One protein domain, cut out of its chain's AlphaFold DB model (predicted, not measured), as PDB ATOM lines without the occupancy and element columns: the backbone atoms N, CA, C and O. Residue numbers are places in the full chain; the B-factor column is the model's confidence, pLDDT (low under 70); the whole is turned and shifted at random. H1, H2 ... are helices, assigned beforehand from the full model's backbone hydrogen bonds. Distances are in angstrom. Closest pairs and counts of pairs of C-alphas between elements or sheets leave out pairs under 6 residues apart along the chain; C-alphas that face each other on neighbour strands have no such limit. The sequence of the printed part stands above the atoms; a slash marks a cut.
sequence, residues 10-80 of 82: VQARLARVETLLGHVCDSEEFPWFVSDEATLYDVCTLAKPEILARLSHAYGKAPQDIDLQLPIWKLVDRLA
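AT A GLANCE: This is residues 10 to 80 of the 82 residues of an uncharacterized protein of Deltaproteobacteria bacterium (UniProt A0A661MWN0). The three longer helices, H1, H3 and H5, make a triangle: H3 meets the last residues of H1 at a steep tilt, and H5 crosses H1 farther back along it, about perpendicular. The short helices H2 and H4 both lie on one side of this triangle, and a long loop, residues 25 to 39, leads from the end of H1 to H2. The printed part has 71 residues with five named helices, in the order H1 H2 H3 H4 H5, and no named strand; the class is all helix. The whole is compact, with a radius of gyration of the C-alphas of 10.9 A, and rounded, with spans of 26 by 24 by 19 A.

IN THESE COORDINATES: H1, the longest helix, holds residues 10 to 24 and measures 21.2 A, from C-alpha 10 at (-9.777, 6.948, 50.473) to C-alpha 24 at (-2.740, 14.974, 32.136). H3 holds residues 48 to 59 and measures 16.3 A. H5 holds residues 72 to 79, 10.4 A long, and ends with C-alpha 79 at (4.683, 11.919, 42.778). H2, residues 40 to 43, measures 5.4 A, and H4, residues 65 to 69, measures 7.4 A.

HOW THE PARTS SIT: H1 touches H3 with residues 20 to 24 alone, at a steep tilt of 58 degrees, opposite ways; the closest C-alphas are those of Val 24 and Arg 54, 6.2 A apart. H1 touches H5, about perpendicular at 83 degrees, with the C-alphas of Val 17 and Trp 73 closest at 6.2 A. H3 and H5 are close but not clearly touching; their closest C-alphas, those of Tyr 59 and Leu 79, are 6.5 A apart. H2 and H4 only just touch, with 3 pairs of C-alphas within 8 A, the closest those of Leu 40 and Leu 68 at 6.4 A. H4 and H5 are close but not clearly touching, with the C-alphas of Asp 67 and Leu 75 closest at 6.4 A. H1 and H2 are near each other, with 5 pairs of C-alphas within 10 A, while H1 and H4 are apart. In H1, H3 and H5 every O i to N i+4 pair is within hydrogen-bond range; in H4 0 of 1 is, beside 2 of 2 O i to N i+3 pairs, and H2 is too short for an O i to N i+4 pair.

THE WHOLE: The two C-alphas farthest apart, those of Val 10 and Pro 49, are 29.9 A from each other. The printed part has no cut. The link from H1 to H2, 15 residues, is long; those from H2 to H3, H3 to H4 and H4 to H5 are tight. The mean pLDDT of the printed part is 90.6, and no printed residue is under 70.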
ATOM      1  N   VAL A  10      -9.259   7.250  51.813       83.19
ATOM      2  CA  VAL A  10      -9.777   6.948  50.473       83.19
ATOM      3  C   VAL A  10     -10.191   8.233  49.763       83.19
ATOM      4  O   VAL A  10      -9.810   8.433  48.615       83.19
ATOM      5  N   GLN A  11     -10.892   9.136  50.450       85.25
ATOM      6  CA  GLN A  11     -11.283  10.433  49.884       85.25
ATOM      7  C   GLN A  11     -10.061  11.293  49.528       85.25
ATOM      8  O   GLN A  11      -9.994  11.863  48.441       85.25
ATOM      9  N   ALA A  12      -9.047  11.329  50.399       87.38
ATOM     10  CA  ALA A  12      -7.801  12.038  50.126       87.38
ATOM     11  C   ALA A  12      -7.039  11.432  48.937       87.38
ATOM     12  O   ALA A  12      -6.432  12.158  48.151       87.38
ATOM     13  N   ARG A  13      -7.050  10.105  48.777       86.81
ATOM     14  CA  ARG A  13      -6.442   9.444  47.614       86.81
ATOM     15  C   ARG A  13      -7.221   9.732  46.329       86.81
ATOM     16  O   ARG A  13      -6.584  10.036  45.327       86.81
ATOM     17  N   LEU A  14      -8.554   9.700  46.361       88.75
ATOM     18  CA  LEU A  14      -9.397  10.047  45.210       88.75
ATOM     19  C   LEU A  14      -9.130  11.479  44.733       88.75
ATOM     20  O   LEU A  14      -8.816  11.670  43.564       88.75
ATOM     21  N   ALA A  15      -9.116  12.456  45.644       90.44
ATOM     22  CA  ALA A  15      -8.825  13.850  45.301       90.44
ATOM     23  C   ALA A  15      -7.434  14.025  44.661       90.44
ATOM     24  O   ALA A  15      -7.253  14.810  43.727       90.44
ATOM     25  N   ARG A  16      -6.431  13.269  45.130       91.56
ATOM     26  CA  ARG A  16      -5.088  13.280  44.533       91.56
ATOM     27  C   ARG A  16      -5.060  12.640  43.140       91.56
ATOM     28  O   ARG A  16      -4.363  13.148  42.265       91.56
ATOM     29  N   VAL A  17      -5.821  11.566  42.916       92.44
ATOM     30  CA  VAL A  17      -5.991  10.955  41.585       92.44
ATOM     31  C   VAL A  17      -6.663  11.935  40.628       92.44
ATOM     32  O   VAL A  17      -6.130  12.169  39.548       92.44
ATOM     33  N   GLU A  18      -7.764  12.565  41.034       91.94
ATOM     34  CA  GLU A  18      -8.456  13.574  40.223       91.94
ATOM     35  C   GLU A  18      -7.536  14.745  39.870       91.94
ATOM     36  O   GLU A  18      -7.491  15.169  38.717       91.94
ATOM     37  N   THR A  19      -6.738  15.216  40.832       92.81
ATOM     38  CA  THR A  19      -5.746  16.277  40.598       92.81
ATOM     39  C   THR A  19      -4.701  15.850  39.568       92.81
ATOM     40  O   THR A  19      -4.394  16.607  38.651       92.81
ATOM     41  N   LEU A  20      -4.168  14.627  39.674       93.62
ATOM     42  CA  LEU A  20      -3.218  14.102  38.695       93.62
ATOM     43  C   LEU A  20      -3.835  14.034  37.299       93.62
ATOM     44  O   LEU A  20      -3.210  14.495  36.345       93.62
ATOM     45  N   LEU A  21      -5.049  13.501  37.180       93.31
ATOM     46  CA  LEU A  21      -5.747  13.411  35.901       93.31
ATOM     47  C   LEU A  21      -6.042  14.795  35.325       93.31
ATOM     48  O   LEU A  21      -5.876  14.979  34.129       93.31
ATOM     49  N   GLY A  22      -6.356  15.792  36.155       92.25
ATOM     50  CA  GLY A  22      -6.551  17.175  35.712       92.25
ATOM     51  C   GLY A  22      -5.296  17.842  35.138       92.25
ATOM     52  O   GLY A  22      -5.403  18.836  34.425       92.25
ATOM     53  N   HIS A  23      -4.102  17.308  35.414       91.38
ATOM     54  CA  HIS A  23      -2.858  17.761  34.785       91.38
ATOM     55  C   HIS A  23      -2.535  17.034  33.478       91.38
ATOM     56  O   HIS A  23      -1.718  17.531  32.704       91.38
ATOM     57  N   VAL A  24      -3.105  15.848  33.256       90.62
ATOM     58  CA  VAL A  24      -2.740  14.974  32.136       90.62
ATOM     59  C   VAL A  24      -3.856  14.921  31.103       90.62
ATOM     60  O   VAL A  24      -3.595  15.220  29.946       90.62
ATOM     61  N   CYS A  25      -5.074  14.580  31.506       89.56
ATOM     62  CA  CYS A  25      -6.229  14.483  30.626       89.56
ATOM     63  C   CYS A  25      -6.770  15.876  30.291       89.56
ATOM     64  O   CYS A  25      -6.924  16.722  31.175       89.56
ATOM     65  N   ASP A  26      -7.117  16.089  29.025       83.50
ATOM     66  CA  ASP A  26      -7.893  17.258  28.632       83.50
ATOM     67  C   ASP A  26      -9.346  17.103  29.121       83.50
ATOM     68  O   ASP A  26      -9.834  15.995  29.353       83.50
ATOM     69  N   SER A  27     -10.066  18.213  29.300       80.50
ATOM     70  CA  SER A  27     -11.408  18.202  29.908       80.50
ATOM     71  C   SER A  27     -12.438  17.370  29.135       80.50
ATOM     72  O   SER A  27     -13.393  16.878  29.730       80.50
ATOM     73  N   GLU A  28     -12.255  17.216  27.822       82.25
ATOM     74  CA  GLU A  28     -13.124  16.400  26.959       82.25
ATOM     75  C   GLU A  28     -12.817  14.896  27.060       82.25
ATOM     76  O   GLU A  28     -13.666  14.070  26.732       82.25
ATOM     77  N   GLU A  29     -11.627  14.542  27.549       80.44
ATOM     78  CA  GLU A  29     -11.131  13.167  27.675       80.44
ATOM     79  C   GLU A  29     -11.075  12.694  29.135       80.44
ATOM     80  O   GLU A  29     -10.580  11.604  29.424       80.44
ATOM     81  N   PHE A  30     -11.573  13.500  30.077       87.44
ATOM     82  CA  PHE A  30     -11.527  13.156  31.492       87.44
ATOM     83  C   PHE A  30     -12.392  11.912  31.778       87.44
ATOM     84  O   PHE A  30     -13.580  11.890  31.437       87.44
ATOM     85  N   PRO A  31     -11.836  10.865  32.409       87.44
ATOM     86  CA  PRO A  31     -12.546   9.607  32.592       87.44
ATOM     87  C   PRO A  31     -13.678   9.735  33.621       87.44
ATOM     88  O   PRO A  31     -13.500  10.272  34.712       87.44
ATOM     89  N   TRP A  32     -14.836   9.146  33.312       86.19
ATOM     90  CA  TRP A  32     -15.962   9.035  34.254       86.19
ATOM     91  C   TRP A  32     -15.727   8.005  35.363       86.19
ATOM     92  O   TRP A  32     -16.355   8.061  36.418       86.19
ATOM     93  N   PHE A  33     -14.861   7.028  35.103       86.88
ATOM     94  CA  PHE A  33     -14.523   5.951  36.020       86.88
ATOM     95  C   PHE A  33     -13.088   5.493  35.765       86.88
ATOM     96  O   PHE A  33     -12.671   5.362  34.616       86.88
ATOM     97  N   VAL A  34     -12.360   5.215  36.843       89.12
ATOM     98  CA  VAL A  34     -10.982   4.721  36.815       89.12
ATOM     99  C   VAL A  34     -10.901   3.535  37.768       89.12
ATOM    100  O   VAL A  34     -11.225   3.674  38.950       89.12
ATOM    101  N   SER A  35     -10.510   2.365  37.258       90.69
ATOM    102  CA  SER A  35     -10.270   1.194  38.105       90.69
ATOM    103  C   SER A  35      -8.958   1.337  38.882       90.69
ATOM    104  O   SER A  35      -8.092   2.147  38.559       90.69
ATOM    105  N   ASP A  36      -8.790   0.525  39.918       89.44
ATOM    106  CA  ASP A  36      -7.569   0.455  40.722       89.44
ATOM    107  C   ASP A  36      -6.357  -0.098  39.957       89.44
ATOM    108  O   ASP A  36      -5.221   0.154  40.362       89.44
ATOM    109  N   GLU A  37      -6.591  -0.827  38.866       93.25
ATOM    110  CA  GLU A  37      -5.561  -1.340  37.957       93.25
ATOM    111  C   GLU A  37      -5.242  -0.385  36.798       93.25
ATOM    112  O   GLU A  37      -4.230  -0.574  36.123       93.25
ATOM    113  N   ALA A  38      -6.063   0.647  36.576       94.31
ATOM    114  CA  ALA A  38      -5.894   1.563  35.456       94.31
ATOM    115  C   ALA A  38      -4.577   2.343  35.552       94.31
ATOM    116  O   ALA A  38      -4.213   2.895  36.598       94.31
ATOM    117  N   THR A  39      -3.885   2.417  34.423       94.69
ATOM    118  CA  THR A  39      -2.688   3.226  34.198       94.69
ATOM    119  C   THR A  39      -3.050   4.499  33.437       94.69
ATOM    120  O   THR A  39      -4.169   4.656  32.947       94.69
ATOM    121  N   LEU A  40      -2.095   5.421  33.284       92.75
ATOM    122  CA  LEU A  40      -2.325   6.614  32.462       92.75
ATOM    123  C   LEU A  40      -2.614   6.286  30.991       92.75
ATOM    124  O   LEU A  40      -3.317   7.048  30.336       92.75
ATOM    125  N   TYR A  41      -2.138   5.144  30.494       91.94
ATOM    126  CA  TYR A  41      -2.401   4.704  29.123       91.94
ATOM    127  C   TYR A  41      -3.853   4.271  28.892       91.94
ATOM    128  O   TYR A  41      -4.301   4.254  27.750       91.94
ATOM    129  N   ASP A  42      -4.589   3.945  29.957       90.50
ATOM    130  CA  ASP A  42      -5.995   3.543  29.869       90.50
ATOM    131  C   ASP A  42      -6.950   4.747  29.857       90.50
ATOM    132  O   ASP A  42      -8.105   4.617  29.458       90.50
ATOM    133  N   VAL A  43      -6.483   5.917  30.311       90.31
ATOM    134  CA  VAL A  43      -7.338   7.084  30.603       90.31
ATOM    135  C   VAL A  43      -6.969   8.352  29.834       90.31
ATOM    136  O   VAL A  43      -7.686   9.343  29.935       90.31
ATOM    137  N   CYS A  44      -5.866   8.361  29.083       87.88
ATOM    138  CA  CYS A  44      -5.511   9.484  28.214       87.88
ATOM    139  C   CYS A  44      -4.931   8.999  26.881       87.88
ATOM    140  O   CYS A  44      -4.332   7.927  26.798       87.88
ATOM    141  N   THR A  45      -5.090   9.806  25.833       88.75
ATOM    142  CA  THR A  45      -4.597   9.507  24.476       88.75
ATOM    143  C   THR A  45      -3.214  10.105  24.195       88.75
ATOM    144  O   THR A  45      -2.662   9.936  23.104       88.75
ATOM    145  N   LEU A  46      -2.631  10.790  25.182       90.94
ATOM    146  CA  LEU A  46      -1.360  11.486  25.042       90.94
ATOM    147  C   LEU A  46      -0.196  10.529  24.805       90.94
ATOM    148  O   LEU A  46      -0.090   9.445  25.385       90.94
ATOM    149  N   ALA A  47       0.763  10.989  24.007       92.31
ATOM    150  CA  ALA A  47       2.019  10.282  23.860       92.31
ATOM    151  C   ALA A  47       2.818  10.349  25.169       92.31
ATOM    152  O   ALA A  47       2.899  11.385  25.830       92.31
ATOM    153  N   LYS A  48       3.511   9.259  25.500       93.44
ATOM    154  CA  LYS A  48       4.379   9.158  26.683       93.44
ATOM    155  C   LYS A  48       5.269  10.394  26.945       93.44
ATOM    156  O   LYS A  48       5.300  10.835  28.092       93.44
ATOM    157  N   PRO A  49       5.997  10.971  25.963       93.75
ATOM    158  CA  PRO A  49       6.826  12.154  26.214       93.75
ATOM    159  C   PRO A  49       6.028  13.352  26.738       93.75
ATOM    160  O   PRO A  49       6.528  14.108  27.567       93.75
ATOM    161  N   GLU A  50       4.785  13.500  26.288       93.56
ATOM    162  CA  GLU A  50       3.894  14.571  26.716       93.56
ATOM    163  C   GLU A  50       3.359  14.325  28.126       93.56
ATOM    164  O   GLU A  50       3.396  15.234  28.953       93.56
ATOM    165  N   ILE A  51       2.974  13.084  28.443       93.81
ATOM    166  CA  ILE A  51       2.589  12.688  29.807       93.81
ATOM    167  C   ILE A  51       3.719  13.021  30.792       93.81
ATOM    168  O   ILE A  51       3.490  13.669  31.815       93.81
ATOM    169  N   LEU A  52       4.957  12.628  30.473       94.00
ATOM    170  CA  LEU A  52       6.122  12.907  31.317       94.00
ATOM    171  C   LEU A  52       6.362  14.412  31.486       94.00
ATOM    172  O   LEU A  52       6.645  14.857  32.597       94.00
ATOM    173  N   ALA A  53       6.222  15.197  30.414       93.75
ATOM    174  CA  ALA A  53       6.381  16.647  30.467       93.75
ATOM    175  C   ALA A  53       5.312  17.314  31.348       93.75
ATOM    176  O   ALA A  53       5.660  18.118  32.216       93.75
ATOM    177  N   ARG A  54       4.032  16.945  31.184       93.69
ATOM    178  CA  ARG A  54       2.912  17.475  31.982       93.69
ATOM    179  C   ARG A  54       3.069  17.125  33.464       93.69
ATOM    180  O   ARG A  54       3.003  18.011  34.315       93.69
ATOM    181  N   LEU A  55       3.371  15.863  33.778       93.75
ATOM    182  CA  LEU A  55       3.622  15.432  35.155       93.75
ATOM    183  C   LEU A  55       4.848  16.122  35.757       93.75
ATOM    184  O   LEU A  55       4.829  16.495  36.930       93.75
ATOM    185  N   SER A  56       5.908  16.321  34.968       94.06
ATOM    186  CA  SER A  56       7.110  16.980  35.464       94.06
ATOM    187  C   SER A  56       6.900  18.450  35.769       94.06
ATOM    188  O   SER A  56       7.359  18.939  36.802       94.06
ATOM    189  N   HIS A  57       6.130  19.127  34.922       93.38
ATOM    190  CA  HIS A  57       5.710  20.494  35.157       93.38
ATOM    191  C   HIS A  57       4.825  20.620  36.407       93.38
ATOM    192  O   HIS A  57       5.079  21.481  37.243       93.38
ATOM    193  N   ALA A  58       3.830  19.739  36.566       92.69
ATOM    194  CA  ALA A  58       2.866  19.809  37.664       92.69
ATOM    195  C   ALA A  58       3.469  19.473  39.039       92.69
ATOM    196  O   ALA A  58       3.179  20.141  40.027       92.69
ATOM    197  N   TYR A  59       4.321  18.446  39.111       91.44
ATOM    198  CA  TYR A  59       4.832  17.918  40.382       91.44
ATOM    199  C   TYR A  59       6.276  18.334  40.694       91.44
ATOM    200  O   TYR A  59       6.793  17.990  41.756       91.44
ATOM    201  N   GLY A  60       6.964  19.022  39.774       90.19
ATOM    202  CA  GLY A  60       8.374  19.402  39.933       90.19
ATOM    203  C   GLY A  60       9.335  18.208  40.036       90.19
ATOM    204  O   GLY A  60      10.474  18.360  40.479       90.19
ATOM    205  N   LYS A  61       8.883  17.007  39.659       87.56
ATOM    206  CA  LYS A  61       9.651  15.752  39.672       87.56
ATOM    207  C   LYS A  61       9.773  15.214  38.258       87.56
ATOM    208  O   LYS A  61       8.905  15.461  37.441       87.56
ATOM    209  N   ALA A  62      10.812  14.451  37.947       87.12
ATOM    210  CA  ALA A  62      10.933  13.797  36.644       87.12
ATOM    211  C   ALA A  62      10.509  12.321  36.761       87.12
ATOM    212  O   ALA A  62      11.365  11.491  37.092       87.12
ATOM    213  N   PRO A  63       9.219  11.972  36.547       90.81
ATOM    214  CA  PRO A  63       8.826  10.570  36.477       90.81
ATOM    215  C   PRO A  63       9.616   9.862  35.377       90.81
ATOM    216  O   PRO A  63       9.959  10.446  34.348       90.81
ATOM    217  N   GLN A  64       9.935   8.599  35.618       91.75
ATOM    218  CA  GLN A  64      10.563   7.737  34.630       91.75
ATOM    219  C   GLN A  64       9.490   7.013  33.820       91.75
ATOM    220  O   GLN A  64       8.350   6.875  34.250       91.75
ATOM    221  N   ASP A  65       9.872   6.479  32.664       90.88
ATOM    222  CA  ASP A  65       8.977   5.666  31.834       90.88
ATOM    223  C   ASP A  65       8.309   4.518  32.604       90.88
ATOM    224  O   ASP A  65       7.106   4.292  32.505       90.88
ATOM    225  N   ILE A  66       9.097   3.829  33.430       92.19
ATOM    226  CA  ILE A  66       8.609   2.724  34.257       92.19
ATOM    227  C   ILE A  66       7.522   3.165  35.248       92.19
ATOM    228  O   ILE A  66       6.688   2.357  35.640       92.19
ATOM    229  N   ASP A  67       7.486   4.450  35.612       93.12
ATOM    230  CA  ASP A  67       6.493   4.983  36.540       93.12
ATOM    231  C   ASP A  67       5.114   5.096  35.878       93.12
ATOM    232  O   ASP A  67       4.104   4.959  36.560       93.12
ATOM    233  N   LEU A  68       5.050   5.274  34.554       93.19
ATOM    234  CA  LEU A  68       3.784   5.344  33.814       93.19
ATOM    235  C   LEU A  68       3.079   3.989  33.696       93.19
ATOM    236  O   LEU A  68       1.892   3.940  33.387       93.19
ATOM    237  N   GLN A  69       3.804   2.896  33.942       93.44
ATOM    238  CA  GLN A  69       3.244   1.544  33.997       93.44
ATOM    239  C   GLN A  69       2.600   1.243  35.356       93.44
ATOM    240  O   GLN A  69       1.981   0.196  35.532       93.44
ATOM    241  N   LEU A  70       2.772   2.130  36.340       95.50
ATOM    242  CA  LEU A  70       2.111   1.986  37.625       95.50
ATOM    243  C   LEU A  70       0.620   2.301  37.479       95.50
ATOM    244  O   LEU A  70       0.255   3.244  36.772       95.50
ATOM    245  N   PRO A  71      -0.239   1.597  38.234       96.00
ATOM    246  CA  PRO A  71      -1.595   2.058  38.452       96.00
ATOM    247  C   PRO A  71      -1.606   3.503  38.952       96.00
ATOM    248  O   PRO A  71      -0.749   3.891  39.755       96.00
ATOM    249  N   ILE A  72      -2.587   4.291  38.512       94.69
ATOM    250  CA  ILE A  72      -2.627   5.746  38.726       94.69
ATOM    251  C   ILE A  72      -2.478   6.101  40.208       94.69
ATOM    252  O   ILE A  72      -1.722   7.004  40.555       94.69
ATOM    253  N   TRP A  73      -3.110   5.352  41.113       91.94
ATOM    254  CA  TRP A  73      -2.994   5.607  42.550       91.94
ATOM    255  C   TRP A  73      -1.569   5.399  43.099       91.94
ATOM    256  O   TRP A  73      -1.137   6.153  43.972       91.94
ATOM    257  N   LYS A  74      -0.806   4.427  42.578       93.62
ATOM    258  CA  LYS A  74       0.609   4.231  42.949       93.62
ATOM    259  C   LYS A  74       1.483   5.334  42.370       93.62
ATOM    260  O   LYS A  74       2.432   5.770  43.019       93.62
ATOM    261  N   LEU A  75       1.168   5.779  41.154       93.94
ATOM    262  CA  LEU A  75       1.853   6.901  40.523       93.94
ATOM    263  C   LEU A  75       1.648   8.191  41.329       93.94
ATOM    264  O   LEU A  75       2.616   8.901  41.602       93.94
ATOM    265  N   VAL A  76       0.420   8.449  41.784       91.75
ATOM    266  CA  VAL A  76       0.095   9.549  42.702       91.75
ATOM    267  C   VAL A  76       0.936   9.473  43.976       91.75
ATOM    268  O   VAL A  76       1.606  10.449  44.308       91.75
ATOM    269  N   ASP A  77       0.953   8.326  44.664       90.38
ATOM    270  CA  ASP A  77       1.704   8.161  45.918       90.38
ATOM    271  C   ASP A  77       3.221   8.376  45.721       90.38
ATOM    272  O   ASP A  77       3.918   8.857  46.617       90.38
ATOM    273  N   ARG A  78       3.747   8.090  44.523       90.75
ATOM    274  CA  ARG A  78       5.146   8.355  44.156       90.75
ATOM    275  C   ARG A  78       5.419   9.841  43.887       90.75
ATOM    276  O   ARG A  78       6.472  10.365  44.272       90.75
ATOM    277  N   LEU A  79       4.506  10.527  43.201       88.88
ATOM    278  CA  LEU A  79       4.683  11.919  42.778       88.88
ATOM    279  C   LEU A  79       4.392  12.915  43.900       88.88
ATOM    280  O   LEU A  79       5.182  13.839  44.101       88.88
ATOM    281  N   ALA A  80       3.355  12.679  44.693       80.12
ATOM    282  CA  ALA A  80       2.963  13.504  45.830       80.12
ATOM    283  C   ALA A  80       2.868  12.653  47.111       80.12
ATOM    284  O   ALA A  80       1.760  12.345  47.561       80.12
TER     285      ALA A  80